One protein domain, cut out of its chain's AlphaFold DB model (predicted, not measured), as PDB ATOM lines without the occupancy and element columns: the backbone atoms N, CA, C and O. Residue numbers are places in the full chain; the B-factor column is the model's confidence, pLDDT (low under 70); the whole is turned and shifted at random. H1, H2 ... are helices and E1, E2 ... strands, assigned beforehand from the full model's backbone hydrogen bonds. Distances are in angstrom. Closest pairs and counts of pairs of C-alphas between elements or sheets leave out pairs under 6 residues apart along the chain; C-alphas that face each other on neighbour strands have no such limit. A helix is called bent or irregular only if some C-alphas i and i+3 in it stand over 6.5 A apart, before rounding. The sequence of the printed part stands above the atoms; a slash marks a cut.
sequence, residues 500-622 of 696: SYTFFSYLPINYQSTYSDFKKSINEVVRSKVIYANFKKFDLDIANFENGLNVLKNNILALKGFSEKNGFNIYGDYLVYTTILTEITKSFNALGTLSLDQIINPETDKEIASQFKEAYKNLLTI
ATOM      1  N   SER A 500     -53.408  63.212 -25.822       80.12
ATOM      2  CA  SER A 500     -52.289  63.006 -24.901       80.12
ATOM      3  C   SER A 500     -52.171  61.526 -24.548       80.12
ATOM      4  O   SER A 500     -53.166  60.874 -24.218       80.12
ATOM      5  N   TYR A 501     -50.953  60.998 -24.634       85.19
ATOM      6  CA  TYR A 501     -50.609  59.652 -24.188       85.19
ATOM      7  C   TYR A 501     -49.564  59.731 -23.085       85.19
ATOM      8  O   TYR A 501     -48.613  60.502 -23.184       85.19
ATOM      9  N   THR A 502     -49.671  58.878 -22.068       89.44
ATOM     10  CA  THR A 502     -48.557  58.704 -21.127       89.44
ATOM     11  C   THR A 502     -47.416  57.951 -21.807       89.44
ATOM     12  O   THR A 502     -47.658  57.059 -22.626       89.44
ATOM     13  N   PHE A 503     -46.171  58.259 -21.442       91.50
ATOM     14  CA  PHE A 503     -44.970  57.690 -22.066       91.50
ATOM     15  C   PHE A 503     -45.043  56.168 -22.277       91.50
ATOM     16  O   PHE A 503     -44.880  55.679 -23.393       91.50
ATOM     17  N   PHE A 504     -45.349  55.403 -21.221       91.62
ATOM     18  CA  PHE A 504     -45.367  53.940 -21.301       91.62
ATOM     19  C   PHE A 504     -46.572  53.373 -22.068       91.62
ATOM     20  O   PHE A 504     -46.465  52.254 -22.571       91.62
ATOM     21  N   SER A 505     -47.682  54.113 -22.193       90.69
ATOM     22  CA  SER A 505     -48.876  53.670 -22.938       90.69
ATOM     23  C   SER A 505     -48.822  54.014 -24.429       90.69
ATOM     24  O   SER A 505     -49.460  53.338 -25.240       90.69
ATOM     25  N   TYR A 506     -48.014  55.007 -24.812       92.50
ATOM     26  CA  TYR A 506     -47.947  55.495 -26.184       92.50
ATOM     27  C   TYR A 506     -47.447  54.427 -27.172       92.50
ATOM     28  O   TYR A 506     -48.085  54.164 -28.194       92.50
ATOM     29  N   LEU A 507     -46.343  53.748 -26.849       92.56
ATOM     30  CA  LEU A 507     -45.750  52.727 -27.718       92.56
ATOM     31  C   LEU A 507     -46.647  51.478 -27.911       92.56
ATOM     32  O   LEU A 507     -46.862  51.091 -29.061       92.56
ATOM     33  N   PRO A 508     -47.245  50.869 -26.861       92.38
ATOM     34  CA  PRO A 508     -48.173  49.742 -27.015       92.38
ATOM     35  C   PRO A 508     -49.378  50.039 -27.914       92.38
ATOM     36  O   PRO A 508     -49.796  49.179 -28.688       92.38
ATOM     37  N   ILE A 509     -49.942  51.248 -27.822       90.75
ATOM     38  CA  ILE A 509     -51.090  51.664 -28.642       90.75
ATOM     39  C   ILE A 509     -50.694  51.720 -30.121       90.75
ATOM     40  O   ILE A 509     -51.406  51.181 -30.972       90.75
ATOM     41  N   ASN A 510     -49.534  52.303 -30.433       92.12
ATOM     42  CA  ASN A 510     -49.038  52.377 -31.808       92.12
ATOM     43  C   ASN A 510     -48.616  51.007 -32.354       92.12
ATOM     44  O   ASN A 510     -48.882  50.718 -33.521       92.12
ATOM     45  N   TYR A 511     -48.067  50.118 -31.519       93.94
ATOM     46  CA  TYR A 511     -47.834  48.728 -31.916       93.94
ATOM     47  C   TYR A 511     -49.129  47.977 -32.209       93.94
ATOM     48  O   TYR A 511     -49.175  47.201 -33.161       93.94
ATOM     49  N   GLN A 512     -50.191  48.209 -31.434       93.56
ATOM     50  CA  GLN A 512     -51.498  47.609 -31.696       93.56
ATOM     51  C   GLN A 512     -52.060  48.058 -33.055       93.56
ATOM     52  O   GLN A 512     -52.555  47.216 -33.808       93.56
ATOM     53  N   SER A 513     -51.948  49.353 -33.382       91.38
ATOM     54  CA  SER A 513     -52.316  49.888 -34.703       91.38
ATOM     55  C   SER A 513     -51.471  49.253 -35.808       91.38
ATOM     56  O   SER A 513     -52.007  48.641 -36.726       91.38
ATOM     57  N   THR A 514     -50.147  49.284 -35.645       92.56
ATOM     58  CA  THR A 514     -49.180  48.733 -36.604       92.56
ATOM     59  C   THR A 514     -49.406  47.245 -36.862       92.56
ATOM     60  O   THR A 514     -49.374  46.804 -38.006       92.56
ATOM     61  N   TYR A 515     -49.698  46.454 -35.825       94.88
ATOM     62  CA  TYR A 515     -50.048  45.042 -35.972       94.88
ATOM     63  C   TYR A 515     -51.353  44.844 -36.754       94.88
ATOM     64  O   TYR A 515     -51.445  43.927 -37.569       94.88
ATOM     65  N   SER A 516     -52.363  45.687 -36.521       93.44
ATOM     66  CA  SER A 516     -53.626  45.633 -37.263       93.44
ATOM     67  C   SER A 516     -53.411  45.914 -38.752       93.44
ATOM     68  O   SER A 516     -53.900  45.155 -39.593       93.44
ATOM     69  N   ASP A 517     -52.641  46.953 -39.073       91.50
ATOM     70  CA  ASP A 517     -52.332  47.334 -40.453       91.50
ATOM     71  C   ASP A 517     -51.454  46.285 -41.142       91.50
ATOM     72  O   ASP A 517     -51.742  45.865 -42.265       91.50
ATOM     73  N   PHE A 518     -50.454  45.762 -40.429       92.88
ATOM     74  CA  PHE A 518     -49.632  44.652 -40.897       92.88
ATOM     75  C   PHE A 518     -50.477  43.416 -41.211       92.88
ATOM     76  O   PHE A 518     -50.403  42.871 -42.312       92.88
ATOM     77  N   LYS A 519     -51.347  43.009 -40.276       93.69
ATOM     78  CA  LYS A 519     -52.250  41.870 -40.458       93.69
ATOM     79  C   LYS A 519     -53.186  42.083 -41.647       93.69
ATOM     80  O   LYS A 519     -53.472  41.129 -42.367       93.69
ATOM     81  N   LYS A 520     -53.689  43.300 -41.855       92.06
ATOM     82  CA  LYS A 520     -54.517  43.620 -43.022       92.06
ATOM     83  C   LYS A 520     -53.723  43.430 -44.317       92.06
ATOM     84  O   LYS A 520     -54.207  42.730 -45.199       92.06
ATOM     85  N   SER A 521     -52.505  43.967 -44.380       90.56
ATOM     86  CA  SER A 521     -51.665  43.908 -45.578       90.56
ATOM     87  C   SER A 521     -51.254  42.478 -45.954       90.56
ATOM     88  O   SER A 521     -51.382  42.087 -47.109       90.56
ATOM     89  N   ILE A 522     -50.851  41.631 -44.999       92.62
ATOM     90  CA  ILE A 522     -50.479  40.231 -45.309       92.62
ATOM     91  C   ILE A 522     -51.670  39.352 -45.726       92.62
ATOM     92  O   ILE A 522     -51.473  38.305 -46.339       92.62
ATOM     93  N   ASN A 523     -52.902  39.762 -45.398       90.81
ATOM     94  CA  ASN A 523     -54.130  39.075 -45.810       90.81
ATOM     95  C   ASN A 523     -54.653  39.549 -47.175       90.81
ATOM     96  O   ASN A 523     -55.654  39.020 -47.662       90.81
ATOM     97  N   GLU A 524     -54.002  40.525 -47.812       90.38
ATOM     98  CA  GLU A 524     -54.314  40.889 -49.190       90.38
ATOM     99  C   GLU A 524     -54.041  39.705 -50.121       90.38
ATOM    100  O   GLU A 524     -53.023  39.022 -50.014       90.38
ATOM    101  N   VAL A 525     -54.964  39.456 -51.056       87.81
ATOM    102  CA  VAL A 525     -54.988  38.222 -51.861       87.81
ATOM    103  C   VAL A 525     -53.670  37.975 -52.599       87.81
ATOM    104  O   VAL A 525     -53.229  36.831 -52.699       87.81
ATOM    105  N   VAL A 526     -53.048  39.031 -53.130       87.31
ATOM    106  CA  VAL A 526     -51.783  38.934 -53.871       87.31
ATOM    107  C   VAL A 526     -50.627  38.632 -52.919       87.31
ATOM    108  O   VAL A 526     -49.939  37.629 -53.104       87.31
ATOM    109  N   ARG A 527     -50.464  39.436 -51.861       89.00
ATOM    110  CA  ARG A 527     -49.369  39.291 -50.893       89.00
ATOM    111  C   ARG A 527     -49.425  37.954 -50.160       89.00
ATOM    112  O   ARG A 527     -48.417  37.262 -50.077       89.00
ATOM    113  N   SER A 528     -50.610  37.530 -49.724       92.06
ATOM    114  CA  SER A 528     -50.804  36.233 -49.070       92.06
ATOM    115  C   SER A 528     -50.287  35.082 -49.942       92.06
ATOM    116  O   SER A 528     -49.488  34.269 -49.482       92.06
ATOM    117  N   LYS A 529     -50.645  35.050 -51.236       93.81
ATOM    118  CA  LYS A 529     -50.164  34.017 -52.171       93.81
ATOM    119  C   LYS A 529     -48.641  33.996 -52.297       93.81
ATOM    120  O   LYS A 529     -48.069  32.909 -52.366       93.81
ATOM    121  N   VAL A 530     -47.998  35.164 -52.319       93.69
ATOM    122  CA  VAL A 530     -46.533  35.273 -52.374       93.69
ATOM    123  C   VAL A 530     -45.891  34.690 -51.117       93.69
ATOM    124  O   VAL A 530     -44.975  33.875 -51.225       93.69
ATOM    125  N   ILE A 531     -46.425  35.012 -49.936       94.38
ATOM    126  CA  ILE A 531     -45.944  34.467 -48.660       94.38
ATOM    127  C   ILE A 531     -46.036  32.936 -48.669       94.38
ATOM    128  O   ILE A 531     -45.031  32.257 -48.456       94.38
ATOM    129  N   TYR A 532     -47.200  32.369 -49.010       95.00
ATOM    130  CA  TYR A 532     -47.369  30.912 -49.109       95.00
ATOM    131  C   TYR A 532     -46.401  30.273 -50.117       95.00
ATOM    132  O   TYR A 532     -45.864  29.191 -49.860       95.00
ATOM    133  N   ALA A 533     -46.158  30.929 -51.255       95.50
ATOM    134  CA  ALA A 533     -45.213  30.447 -52.257       95.50
ATOM    135  C   ALA A 533     -43.773  30.420 -51.722       95.50
ATOM    136  O   ALA A 533     -43.084  29.419 -51.921       95.50
ATOM    137  N   ASN A 534     -43.343  31.460 -51.000       95.62
ATOM    138  CA  ASN A 534     -42.019  31.519 -50.379       95.62
ATOM    139  C   ASN A 534     -41.841  30.408 -49.336       95.62
ATOM    140  O   ASN A 534     -40.882  29.644 -49.423       95.62
ATOM    141  N   PHE A 535     -42.794  30.231 -48.415       97.00
ATOM    142  CA  PHE A 535     -42.732  29.157 -47.412       97.00
ATOM    143  C   PHE A 535     -42.639  27.770 -48.051       97.00
ATOM    144  O   PHE A 535     -41.785  26.972 -47.673       97.00
ATOM    145  N   LYS A 536     -43.444  27.510 -49.090       95.38
ATOM    146  CA  LYS A 536     -43.376  26.256 -49.847       95.38
ATOM    147  C   LYS A 536     -42.020  26.067 -50.536       95.38
ATOM    148  O   LYS A 536     -41.503  24.957 -50.563       95.38
ATOM    149  N   LYS A 537     -41.449  27.133 -51.104       94.25
ATOM    150  CA  LYS A 537     -40.170  27.081 -51.830       94.25
ATOM    151  C   LYS A 537     -38.982  26.777 -50.915       94.25
ATOM    152  O   LYS A 537     -38.026  26.152 -51.360       94.25
ATOM    153  N   PHE A 538     -39.055  27.200 -49.656       94.19
ATOM    154  CA  PHE A 538     -38.031  26.939 -48.643       94.19
ATOM    155  C   PHE A 538     -38.312  25.710 -47.762       94.19
ATOM    156  O   PHE A 538     -37.532  25.468 -46.845       94.19
ATOM    157  N   ASP A 539     -39.380  24.953 -48.036       94.56
ATOM    158  CA  ASP A 539     -39.831  23.809 -47.224       94.56
ATOM    159  C   ASP A 539     -40.048  24.174 -45.739       94.56
ATOM    160  O   ASP A 539     -39.615  23.483 -44.819       94.56
ATOM    161  N   LEU A 540     -40.684  25.327 -45.502       95.69
ATOM    162  CA  LEU A 540     -40.965  25.853 -44.166       95.69
ATOM    163  C   LEU A 540     -42.450  25.733 -43.823       95.69
ATOM    164  O   LEU A 540     -43.325  25.957 -44.661       95.69
ATOM    165  N   ASP A 541     -42.739  25.460 -42.552       95.81
ATOM    166  CA  ASP A 541     -44.112  25.371 -42.055       95.81
ATOM    167  C   ASP A 541     -44.711  26.766 -41.821       95.81
ATOM    168  O   ASP A 541     -44.239  27.525 -40.964       95.81
ATOM    169  N   ILE A 542     -45.769  27.082 -42.571       95.38
ATOM    170  CA  ILE A 542     -46.534  28.331 -42.464       95.38
ATOM    171  C   ILE A 542     -47.273  28.451 -41.123       95.38
ATOM    172  O   ILE A 542     -47.487  29.565 -40.645       95.38
ATOM    173  N   ALA A 543     -47.589  27.339 -40.450       95.25
ATOM    174  CA  ALA A 543     -48.229  27.375 -39.136       95.25
ATOM    175  C   ALA A 543     -47.348  28.079 -38.090       95.25
ATOM    176  O   ALA A 543     -47.860  28.745 -37.188       95.25
ATOM    177  N   ASN A 544     -46.019  28.018 -38.238       95.12
ATOM    178  CA  ASN A 544     -45.094  28.751 -37.371       95.12
ATOM    179  C   ASN A 544     -45.159  30.269 -37.601       95.12
ATOM    180  O   ASN A 544     -45.060  31.031 -36.639       95.12
ATOM    181  N   PHE A 545     -45.398  30.717 -38.837       95.19
ATOM    182  CA  PHE A 545     -45.654  32.129 -39.145       95.19
ATOM    183  C   PHE A 545     -46.967  32.612 -38.522       95.19
ATOM    184  O   PHE A 545     -46.994  33.643 -37.847       95.19
ATOM    185  N   GLU A 546     -48.043  31.832 -38.664       93.81
ATOM    186  CA  GLU A 546     -49.342  32.138 -38.053       93.81
ATOM    187  C   GLU A 546     -49.274  32.165 -36.519       93.81
ATOM    188  O   GLU A 546     -49.822  33.065 -35.876       93.81
ATOM    189  N   ASN A 547     -48.555  31.213 -35.919       93.25
ATOM    190  CA  ASN A 547     -48.290  31.214 -34.485       93.25
ATOM    191  C   ASN A 547     -47.471  32.445 -34.069       93.25
ATOM    192  O   ASN A 547     -47.804  33.088 -33.076       93.25
ATOM    193  N   GLY A 548     -46.467  32.832 -34.860       94.81
ATOM    194  CA  GLY A 548     -45.693  34.058 -34.665       94.81
ATOM    195  C   GLY A 548     -46.561  35.319 -34.607       94.81
ATOM    196  O   GLY A 548     -46.378  36.152 -33.718       94.81
ATOM    197  N   LEU A 549     -47.570  35.436 -35.479       95.25
ATOM    198  CA  LEU A 549     -48.547  36.536 -35.435       95.25
ATOM    199  C   LEU A 549     -49.356  36.541 -34.127       95.25
ATOM    200  O   LEU A 549     -49.600  37.604 -33.551       95.25
ATOM    201  N   ASN A 550     -49.759  35.365 -33.635       93.69
ATOM    202  CA  ASN A 550     -50.478  35.246 -32.362       93.69
ATOM    203  C   ASN A 550     -49.586  35.605 -31.164       93.69
ATOM    204  O   ASN A 550     -50.023  36.347 -30.284       93.69
ATOM    205  N   VAL A 551     -48.332  35.142 -31.157       94.06
ATOM    206  CA  VAL A 551     -47.334  35.488 -30.134       94.06
ATOM    207  C   VAL A 551     -47.091  36.997 -30.106       94.06
ATOM    208  O   VAL A 551     -47.165  37.604 -29.038       94.06
ATOM    209  N   LEU A 552     -46.892  37.623 -31.271       95.44
ATOM    210  CA  LEU A 552     -46.753  39.075 -31.393       95.44
ATOM    211  C   LEU A 552     -47.970  39.803 -30.807       95.44
ATOM    212  O   LEU A 552     -47.817  40.685 -29.960       95.44
ATOM    213  N   LYS A 553     -49.187  39.407 -31.202       95.12
ATOM    214  CA  LYS A 553     -50.426  39.988 -30.669       95.12
ATOM    215  C   LYS A 553     -50.480  39.894 -29.143       95.12
ATOM    216  O   LYS A 553     -50.803  40.883 -28.484       95.12
ATOM    217  N   ASN A 554     -50.171  38.728 -28.583       92.31
ATOM    218  CA  ASN A 554     -50.229  38.500 -27.141       92.31
ATOM    219  C   ASN A 554     -49.160  39.313 -26.401       92.31
ATOM    220  O   ASN A 554     -49.466  39.900 -25.366       92.31
ATOM    221  N   ASN A 555     -47.956  39.444 -26.963       94.62
ATOM    222  CA  ASN A 555     -46.902  40.297 -26.413       94.62
ATOM    223  C   ASN A 555     -47.298  41.782 -26.425       94.62
ATOM    224  O   ASN A 555     -47.110  42.463 -25.417       94.62
ATOM    225  N   ILE A 556     -47.918  42.278 -27.504       94.81
ATOM    226  CA  ILE A 556     -48.444  43.655 -27.573       94.81
ATOM    227  C   ILE A 556     -49.523  43.878 -26.505       94.81
ATOM    228  O   ILE A 556     -49.493  44.883 -25.792       94.81
ATOM    229  N   LEU A 557     -50.461  42.937 -26.356       90.25
ATOM    230  CA  LEU A 557     -51.500  43.008 -25.323       90.25
ATOM    231  C   LEU A 557     -50.905  42.957 -23.910       90.25
ATOM    232  O   LEU A 557     -51.348  43.705 -23.036       90.25
ATOM    233  N   ALA A 558     -49.883  42.127 -23.692       89.69
ATOM    234  CA  ALA A 558     -49.165  42.057 -22.428       89.69
ATOM    235  C   ALA A 558     -48.448  43.376 -22.115       89.69
ATOM    236  O   ALA A 558     -48.560  43.863 -20.991       89.69
ATOM    237  N   LEU A 559     -47.775  43.988 -23.098       92.25
ATOM    238  CA  LEU A 559     -47.130  45.292 -22.939       92.25
ATOM    239  C   LEU A 559     -48.158  46.377 -22.602       92.25
ATOM    240  O   LEU A 559     -47.944  47.156 -21.675       92.25
ATOM    241  N   LYS A 560     -49.300  46.395 -23.303       89.44
ATOM    242  CA  LYS A 560     -50.395  47.338 -23.041       89.44
ATOM    243  C   LYS A 560     -50.939  47.185 -21.621       89.44
ATOM    244  O   LYS A 560     -50.911  48.144 -20.853       89.44
ATOM    245  N   GLY A 561     -51.337  45.972 -21.235       83.69
ATOM    246  CA  GLY A 561     -51.842  45.701 -19.886       83.69
ATOM    247  C   GLY A 561     -50.802  45.967 -18.791       83.69
ATOM    248  O   GLY A 561     -51.155  46.314 -17.666       83.69
ATOM    249  N   PHE A 562     -49.512  45.838 -19.114       83.69
ATOM    250  CA  PHE A 562     -48.431  46.209 -18.213       83.69
ATOM    251  C   PHE A 562     -48.280  47.730 -18.073       83.69
ATOM    252  O   PHE A 562     -48.139  48.219 -16.955       83.69
ATOM    253  N   SER A 563     -48.366  48.480 -19.177       84.56
ATOM    254  CA  SER A 563     -48.238  49.946 -19.186       84.56
ATOM    255  C   SER A 563     -49.328  50.670 -18.384       84.56
ATOM    256  O   SER A 563     -49.095  51.760 -17.871       84.56
ATOM    257  N   GLU A 564     -50.494  50.040 -18.226       75.56
ATOM    258  CA  GLU A 564     -51.638  50.564 -17.468       75.56
ATOM    259  C   GLU A 564     -51.585  50.189 -15.970       75.56
ATOM    260  O   GLU A 564     -52.404  50.645 -15.166       75.56
ATOM    261  N   LYS A 565     -50.624  49.352 -15.553       72.75
ATOM    262  CA  LYS A 565     -50.518  48.876 -14.171       72.75
ATOM    263  C   LYS A 565     -49.890  49.936 -13.261       72.75
ATOM    264  O   LYS A 565     -48.808  50.460 -13.510       72.75
ATOM    265  N   ASN A 566     -50.494  50.131 -12.091       65.81
ATOM    266  CA  ASN A 566     -49.844  50.820 -10.978       65.81
ATOM    267  C   ASN A 566     -48.994  49.836 -10.162       65.81
ATOM    268  O   ASN A 566     -49.525  48.977  -9.459       65.81
ATOM    269  N   GLY A 567     -47.669  49.930 -10.286       64.69
ATOM    270  CA  GLY A 567     -46.707  49.186  -9.470       64.69
ATOM    271  C   GLY A 567     -45.907  50.084  -8.524       64.69
ATOM    272  O   GLY A 567     -45.751  51.278  -8.772       64.69
ATOM    273  N   PHE A 568     -45.422  49.495  -7.424       65.25
ATOM    274  CA  PHE A 568     -44.562  50.158  -6.431       65.25
ATOM    275  C   PHE A 568     -43.059  50.040  -6.754       65.25
ATOM    276  O   PHE A 568     -42.263  50.766  -6.169       65.25
ATOM    277  N   ASN A 569     -42.653  49.137  -7.659       84.06
ATOM    278  CA  ASN A 569     -41.250  48.933  -8.043       84.06
ATOM    279  C   ASN A 569     -41.013  49.425  -9.475       84.06
ATOM    280  O   ASN A 569     -41.041  48.637 -10.418       84.06
ATOM    281  N   ILE A 570     -40.769  50.725  -9.626       87.50
ATOM    282  CA  ILE A 570     -40.695  51.367 -10.940       87.50
ATOM    283  C   ILE A 570     -39.551  50.854 -11.821       87.50
ATOM    284  O   ILE A 570     -39.723  50.703 -13.027       87.50
ATOM    285  N   TYR A 571     -38.405  50.526 -11.222       89.94
ATOM    286  CA  TYR A 571     -37.262  49.985 -11.952       89.94
ATOM    287  C   TYR A 571     -37.516  48.548 -12.413       89.94
ATOM    288  O   TYR A 571     -37.341  48.232 -13.586       89.94
ATOM    289  N   GLY A 572     -38.007  47.688 -11.514       88.69
ATOM    290  CA  GLY A 572     -38.399  46.328 -11.887       88.69
ATOM    291  C   GLY A 572     -39.493  46.325 -12.953       88.69
ATOM    292  O   GLY A 572     -39.453  45.513 -13.877       88.69
ATOM    293  N   ASP A 573     -40.432  47.270 -12.870       88.31
ATOM    294  CA  ASP A 573     -41.473  47.409 -13.875       88.31
ATOM    295  C   ASP A 573     -40.894  47.856 -15.236       88.31
ATOM    296  O   ASP A 573     -41.239  47.298 -16.277       88.31
ATOM    297  N   TYR A 574     -39.938  48.784 -15.237       91.19
ATOM    298  CA  TYR A 574     -39.219  49.213 -16.437       91.19
ATOM    299  C   TYR A 574     -38.407  48.082 -17.107       91.19
ATOM    300  O   TYR A 574     -38.404  47.954 -18.338       91.19
ATOM    301  N   LEU A 575     -37.768  47.206 -16.324       90.06
ATOM    302  CA  LEU A 575     -37.069  46.025 -16.851       90.06
ATOM    303  C   LEU A 575     -38.027  45.053 -17.551       90.06
ATOM    304  O   LEU A 575     -37.723  44.534 -18.628       90.06
ATOM    305  N   VAL A 576     -39.206  44.828 -16.969       89.62
ATOM    306  CA  VAL A 576     -40.247  44.003 -17.596       89.62
ATOM    307  C   VAL A 576     -40.745  44.657 -18.884       89.62
ATOM    308  O   VAL A 576     -40.833  43.982 -19.910       89.62
ATOM    309  N   TYR A 577     -41.007  45.966 -18.858       92.25
ATOM    310  CA  TYR A 577     -41.446  46.724 -20.030       92.25
ATOM    311  C   TYR A 577     -40.470  46.575 -21.208       92.25
ATOM    312  O   TYR A 577     -40.872  46.178 -22.301       92.25
ATOM    313  N   THR A 578     -39.178  46.825 -20.975       93.06
ATOM    314  CA  THR A 578     -38.130  46.720 -22.010       93.06
ATOM    315  C   THR A 578     -37.912  45.282 -22.493       93.06
ATOM    316  O   THR A 578     -37.641  45.063 -23.673       93.06
ATOM    317  N   THR A 579     -38.114  44.283 -21.628       91.25
ATOM    318  CA  THR A 579     -38.058  42.863 -22.019       91.25
ATOM    319  C   THR A 579     -39.180  42.501 -22.993       91.25
ATOM    320  O   THR A 579     -38.916  41.924 -24.045       91.25
ATOM    321  N   ILE A 580     -40.429  42.866 -22.679       93.50
ATOM    322  CA  ILE A 580     -41.572  42.596 -23.568       93.50
ATOM    323  C   ILE A 580     -41.398  43.347 -24.893       93.50
ATOM    324  O   ILE A 580     -41.629  42.785 -25.962       93.50
ATOM    325  N   LEU A 581     -40.948  44.602 -24.821       93.94
ATOM    326  CA  LEU A 581     -40.667  45.435 -25.984       93.94
ATOM    327  C   LEU A 581     -39.639  44.790 -26.925       93.94
ATOM    328  O   LEU A 581     -39.883  44.719 -28.124       93.94
ATOM    329  N   THR A 582     -38.555  44.236 -26.378       91.31
ATOM    330  CA  THR A 582     -37.528  43.519 -27.154       91.31
ATOM    331  C   THR A 582     -38.126  42.357 -27.956       91.31
ATOM    332  O   THR A 582     -37.815  42.182 -29.132       91.31
ATOM    333  N   GLU A 583     -39.012  41.566 -27.344       92.38
ATOM    334  CA  GLU A 583     -39.652  40.428 -28.018       92.38
ATOM    335  C   GLU A 583     -40.652  40.878 -29.097       92.38
ATOM    336  O   GLU A 583     -40.752  40.239 -30.147       92.38
ATOM    337  N   ILE A 584     -41.354  42.000 -28.890       94.62
ATOM    338  CA  ILE A 584     -42.216  42.619 -29.914       94.62
ATOM    339  C   ILE A 584     -41.381  43.071 -31.115       94.62
ATOM    340  O   ILE A 584     -41.718  42.728 -32.247       94.62
ATOM    341  N   THR A 585     -40.281  43.789 -30.880       91.25
ATOM    342  CA  THR A 585     -39.380  44.273 -31.936       91.25
ATOM    343  C   THR A 585     -38.822  43.110 -32.757       91.25
ATOM    344  O   THR A 585     -38.959  43.093 -33.980       91.25
ATOM    345  N   LYS A 586     -38.288  42.069 -32.098       90.12
ATOM    346  CA  LYS A 586     -37.814  40.849 -32.779       90.12
ATOM    347  C   LYS A 586     -38.907  40.193 -33.623       90.12
ATOM    348  O   LYS A 586     -38.631  39.741 -34.732       90.12
ATOM    349  N   SER A 587     -40.138  40.151 -33.109       93.00
ATOM    350  CA  SER A 587     -41.279  39.565 -33.819       93.00
ATOM    351  C   SER A 587     -41.600  40.337 -35.089       93.00
ATOM    352  O   SER A 587     -41.746  39.719 -36.138       93.00
ATOM    353  N   PHE A 588     -41.682  41.669 -35.022       92.62
ATOM    354  CA  PHE A 588     -41.917  42.490 -36.209       92.62
ATOM    355  C   PHE A 588     -40.805  42.327 -37.244       92.62
ATOM    356  O   PHE A 588     -41.115  42.168 -38.421       92.62
ATOM    357  N   ASN A 589     -39.543  42.284 -36.817       88.56
ATOM    358  CA  ASN A 589     -38.407  42.129 -37.728       88.56
ATOM    359  C   ASN A 589     -38.434  40.771 -38.450       88.56
ATOM    360  O   ASN A 589     -38.309  40.703 -39.676       88.56
ATOM    361  N   ALA A 590     -38.666  39.689 -37.700       91.44
ATOM    362  CA  ALA A 590     -38.774  38.348 -38.263       91.44
ATOM    363  C   ALA A 590     -39.993  38.221 -39.192       91.44
ATOM    364  O   ALA A 590     -39.873  37.767 -40.327       91.44
ATOM    365  N   LEU A 591     -41.170  38.664 -38.741       93.56
ATOM    366  CA  LEU A 591     -42.406  38.574 -39.519       93.56
ATOM    367  C   LEU A 591     -42.386  39.482 -40.754       93.56
ATOM    368  O   LEU A 591     -42.928  39.091 -41.784       93.56
ATOM    369  N   GLY A 592     -41.750  40.654 -40.689       90.19
ATOM    370  CA  GLY A 592     -41.551  41.540 -41.838       90.19
ATOM    371  C   GLY A 592     -40.757  40.863 -42.943       90.19
ATOM    372  O   GLY A 592     -41.235  40.755 -44.069       90.19
ATOM    373  N   THR A 593     -39.617  40.276 -42.585       89.69
ATOM    374  CA  THR A 593     -38.776  39.510 -43.518       89.69
ATOM    375  C   THR A 593     -39.517  38.300 -44.099       89.69
ATOM    376  O   THR A 593     -39.426  38.016 -45.290       89.69
ATOM    377  N   LEU A 594     -40.317  37.607 -43.284       93.12
ATOM    378  CA  LEU A 594     -41.101  36.447 -43.724       93.12
ATOM    379  C   LEU A 594     -42.344  36.808 -44.550       93.12
ATOM    380  O   LEU A 594     -42.976  35.920 -45.122       93.12
ATOM    381  N   SER A 595     -42.702  38.089 -44.619       92.06
ATOM    382  CA  SER A 595     -43.909  38.575 -45.294       92.06
ATOM    383  C   SER A 595     -43.618  39.450 -46.515       92.06
ATOM    384  O   SER A 595     -44.470  40.250 -46.913       92.06
ATOM    385  N   LEU A 596     -42.430  39.301 -47.107       87.88
ATOM    386  CA  LEU A 596     -42.047  39.954 -48.359       87.88
ATOM    387  C   LEU A 596     -43.125  39.788 -49.445       87.88
ATOM    388  O   LEU A 596     -43.767  38.743 -49.565       87.88
ATOM    389  N   ASP A 597     -43.314  40.841 -50.232       84.94
ATOM    390  CA  ASP A 597     -44.297  40.940 -51.316       84.94
ATOM    391  C   ASP A 597     -43.786  40.399 -52.661       84.94
ATOM    392  O   ASP A 597     -44.549  40.313 -53.624       84.94
ATOM    393  N   GLN A 598     -42.534  39.935 -52.702       88.25
ATOM    394  CA  GLN A 598     -41.908  39.285 -53.852       88.25
ATOM    395  C   GLN A 598     -41.584  37.804 -53.603       88.25
ATOM    396  O   GLN A 598     -41.254  37.387 -52.488       88.25
ATOM    397  N   ILE A 599     -41.676  36.990 -54.662       89.31
ATOM    398  CA  ILE A 599     -41.258  35.584 -54.614       89.31
ATOM    399  C   ILE A 599     -39.734  35.539 -54.640       89.31
ATOM    400  O   ILE A 599     -39.121  35.974 -55.608       89.31
ATOM    401  N   ILE A 600     -39.138  34.956 -53.607       89.62
ATOM    402  CA  ILE A 600     -37.686  34.869 -53.460       89.62
ATOM    403  C   ILE A 600     -37.168  33.730 -54.333       89.62
ATOM    404  O   ILE A 600     -37.720  32.621 -54.346       89.62
ATOM    405  N   ASN A 601     -36.080  33.959 -55.055       87.31
ATOM    406  CA  ASN A 601     -35.359  32.919 -55.757       87.31
ATOM    407  C   ASN A 601     -34.065  32.536 -55.022       87.31
ATOM    408  O   ASN A 601     -33.114  33.299 -55.058       87.31
ATOM    409  N   PRO A 602     -33.982  31.349 -54.384       80.81
ATOM    410  CA  PRO A 602     -32.806  30.941 -53.609       80.81
ATOM    411  C   PRO A 602     -31.492  30.931 -54.398       80.81
ATOM    412  O   PRO A 602     -30.427  31.003 -53.790       80.81
ATOM    413  N   GLU A 603     -31.561  30.802 -55.725       78.06
ATOM    414  CA  GLU A 603     -30.386  30.754 -56.599       78.06
ATOM    415  C   GLU A 603     -29.847  32.151 -56.935       78.06
ATOM    416  O   GLU A 603     -28.630  32.338 -56.949       78.06
ATOM    417  N   THR A 604     -30.733  33.127 -57.169       76.44
ATOM    418  CA  THR A 604     -30.364  34.497 -57.573       76.44
ATOM    419  C   THR A 604     -30.365  35.486 -56.408       76.44
ATOM    420  O   THR A 604     -29.565  36.411 -56.398       76.44
ATOM    421  N   ASP A 605     -31.187  35.253 -55.385       81.75
ATOM    422  CA  ASP A 605     -31.426  36.170 -54.267       81.75
ATOM    423  C   ASP A 605     -30.809  35.606 -52.978       81.75
ATOM    424  O   ASP A 605     -31.475  35.476 -51.947       81.75
ATOM    425  N   LYS A 606     -29.537  35.191 -53.040       78.25
ATOM    426  CA  LYS A 606     -28.873  34.431 -51.963       78.25
ATOM    427  C   LYS A 606     -28.926  35.138 -50.604       78.25
ATOM    428  O   LYS A 606     -29.180  34.484 -49.593       78.25
ATOM    429  N   GLU A 607     -28.731  36.456 -50.580       78.25
ATOM    430  CA  GLU A 607     -28.778  37.266 -49.357       78.25
ATOM    431  C   GLU A 607     -30.188  37.276 -48.742       78.25
ATOM    432  O   GLU A 607     -30.364  36.892 -47.585       78.25
ATOM    433  N   ILE A 608     -31.207  37.610 -49.540       82.38
ATOM    434  CA  ILE A 608     -32.615  37.641 -49.111       82.38
ATOM    435  C   ILE A 608     -33.070  36.244 -48.671       82.38
ATOM    436  O   ILE A 608     -33.760  36.094 -47.665       82.38
ATOM    437  N   ALA A 609     -32.647  35.197 -49.380       85.88
ATOM    438  CA  ALA A 609     -32.924  33.812 -49.018       85.88
ATOM    439  C   ALA A 609     -32.282  33.415 -47.676       85.88
ATOM    440  O   ALA A 609     -32.895  32.676 -46.898       85.88
ATOM    441  N   SER A 610     -31.069  33.898 -47.392       84.38
ATOM    442  CA  SER A 610     -30.400  33.701 -46.102       84.38
ATOM    443  C   SER A 610     -31.150  34.422 -44.980       84.38
ATOM    444  O   SER A 610     -31.538  33.785 -43.997       84.38
ATOM    445  N   GLN A 611     -31.461  35.707 -45.178       85.31
ATOM    446  CA  GLN A 611     -32.229  36.525 -44.234       85.31
ATOM    447  C   GLN A 611     -33.613  35.921 -43.959       85.31
ATOM    448  O   GLN A 611     -34.042  35.859 -42.810       85.31
ATOM    449  N   PHE A 612     -34.290  35.390 -44.980       91.06
ATOM    450  CA  PHE A 612     -35.587  34.725 -44.837       91.06
ATOM    451  C   PHE A 612     -35.500  33.469 -43.956       91.06
ATOM    452  O   PHE A 612     -36.312  33.280 -43.045       91.06
ATOM    453  N   LYS A 613     -34.487  32.618 -44.170       91.12
ATOM    454  CA  LYS A 613     -34.253  31.424 -43.335       91.12
ATOM    455  C   LYS A 613     -33.864  31.793 -41.905       91.12
ATOM    456  O   LYS A 613     -34.306  31.133 -40.964       91.12
ATOM    457  N   GLU A 614     -33.038  32.817 -41.732       90.06
ATOM    458  CA  GLU A 614     -32.646  33.306 -40.412       90.06
ATOM    459  C   GLU A 614     -33.844  33.897 -39.664       90.06
ATOM    460  O   GLU A 614     -34.080  33.541 -38.512       90.06
ATOM    461  N   ALA A 615     -34.664  34.706 -40.336       91.31
ATOM    462  CA  ALA A 615     -35.899  35.248 -39.786       91.31
ATOM    463  C   ALA A 615     -36.848  34.137 -39.322       91.31
ATOM    464  O   ALA A 615     -37.421  34.241 -38.238       91.31
ATOM    465  N   TYR A 616     -36.959  33.040 -40.080       95.19
ATOM    466  CA  TYR A 616     -37.727  31.869 -39.657       95.19
ATOM    467  C   TYR A 616     -37.164  31.234 -38.383       95.19
ATOM    468  O   TYR A 616     -37.906  31.010 -37.428       95.19
ATOM    469  N   LYS A 617     -35.848  30.989 -38.322       93.19
ATOM    470  CA  LYS A 617     -35.196  30.451 -37.115       93.19
ATOM    471  C   LYS A 617     -35.404  31.370 -35.915       93.19
ATOM    472  O   LYS A 617     -35.775  30.897 -34.843       93.19
ATOM    473  N   ASN A 618     -35.220  32.674 -36.107       88.94
ATOM    474  CA  ASN A 618     -35.407  33.681 -35.074       88.94
ATOM    475  C   ASN A 618     -36.853  33.684 -34.572       88.94
ATOM    476  O   ASN A 618     -37.049  33.656 -33.359       88.94
ATOM    477  N   LEU A 619     -37.847  33.603 -35.467       93.75
ATOM    478  CA  LEU A 619     -39.266  33.525 -35.107       93.75
ATOM    479  C   LEU A 619     -39.558  32.368 -34.139       93.75
ATOM    480  O   LEU A 619     -40.312  32.549 -33.186       93.75
ATOM    481  N   LEU A 620     -38.924  31.207 -34.332       91.38
ATOM    482  CA  LEU A 620     -39.099  30.034 -33.463       91.38
ATOM    483  C   LEU A 620     -38.515  30.221 -32.053       91.38
ATOM    484  O   LEU A 620     -38.910  29.515 -31.123       91.38
ATOM    485  N   THR A 621     -37.573  31.151 -31.875       89.81
ATOM    486  CA  THR A 621     -36.976  31.448 -30.560       89.81
ATOM    487  C   THR A 621     -37.786  32.447 -29.742       89.81
ATOM    488  O   THR A 621     -37.592  32.530 -28.524       89.81
ATOM    489  N   ILE A 622     -38.683  33.192 -30.394       87.88
ATOM    490  CA  ILE A 622     -39.475  34.243 -29.760       87.88
ATOM    491  C   ILE A 622     -40.467  33.611 -28.803       87.88
ATOM    492  O   ILE A 622     -41.221  32.694 -29.142       87.88
TER     493      ILE A 622
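This is residues 500 to 622 of the 696 residues of an uncharacterized protein of Mycoplasma neophronis (UniProt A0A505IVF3). Three long helices, H1, H3 and H4, run up and down in a rod-like bundle, with H2 across one end and H5 folded back beside the last part of H4. At the other end, residues 566 to 572 stick out. The printed part has 123 residues, mostly helix, in the order E1, H1, H2, H3, H4, H5. It is only just loose, close to compact, with a radius of gyration of the C-alphas of 16.5 A and spans of 55 by 26 by 21 A.

E1, residues 500 to 502, begins at C-alpha 500 (-52.289, 63.006, -24.901) and pairs with no named strand. H1, residues 503 to 522, measures 29.6 A; it is irregular, but only just, with C-alphas 504 and 507 6.54 A apart. H2 is residues 525 to 537. H3, residues 542 to 563, measures 31.8 A, and H4, residues 570 to 594, 36.0 A. H5, residues 606 to 621, measures 23.1 A and ends at C-alpha 621 (-36.976, 31.448, -30.560).

H3, the hub, touches H1 with residues 553 to 563 alone, closest at the C-alphas of Pro 508 and Lys 560, 5.1 A, at a shallow tilt of 22 degrees, opposite ways. H3 and H4 form a helical hairpin, closest at the C-alphas of Leu 552 and Ile 584, 5.9 A. H1 and H4 are near each other. H4, with residues 586 to 594 alone, touches H5 at a steep tilt of 41 degrees; the C-alphas of Ala 590 and Ala 615 are closest, 4.5 A. H2 is about perpendicular to H1, at 85 degrees, close but not clearly touching; their closest C-alphas, Ile 522 and Ser 528, are 5.5 A apart. H1 and H5 are apart. Every O i to N i+4 pair is within hydrogen-bond range in H2, H3, H4 and H5, and 14 of 16 in H1.

The C-alphas farthest apart, Phe 568 and Glu 603, are 55.6 A apart. The printed part has no cut; the link from H4 to H5 is long. Residues 566 to 568 have pLDDT under 70.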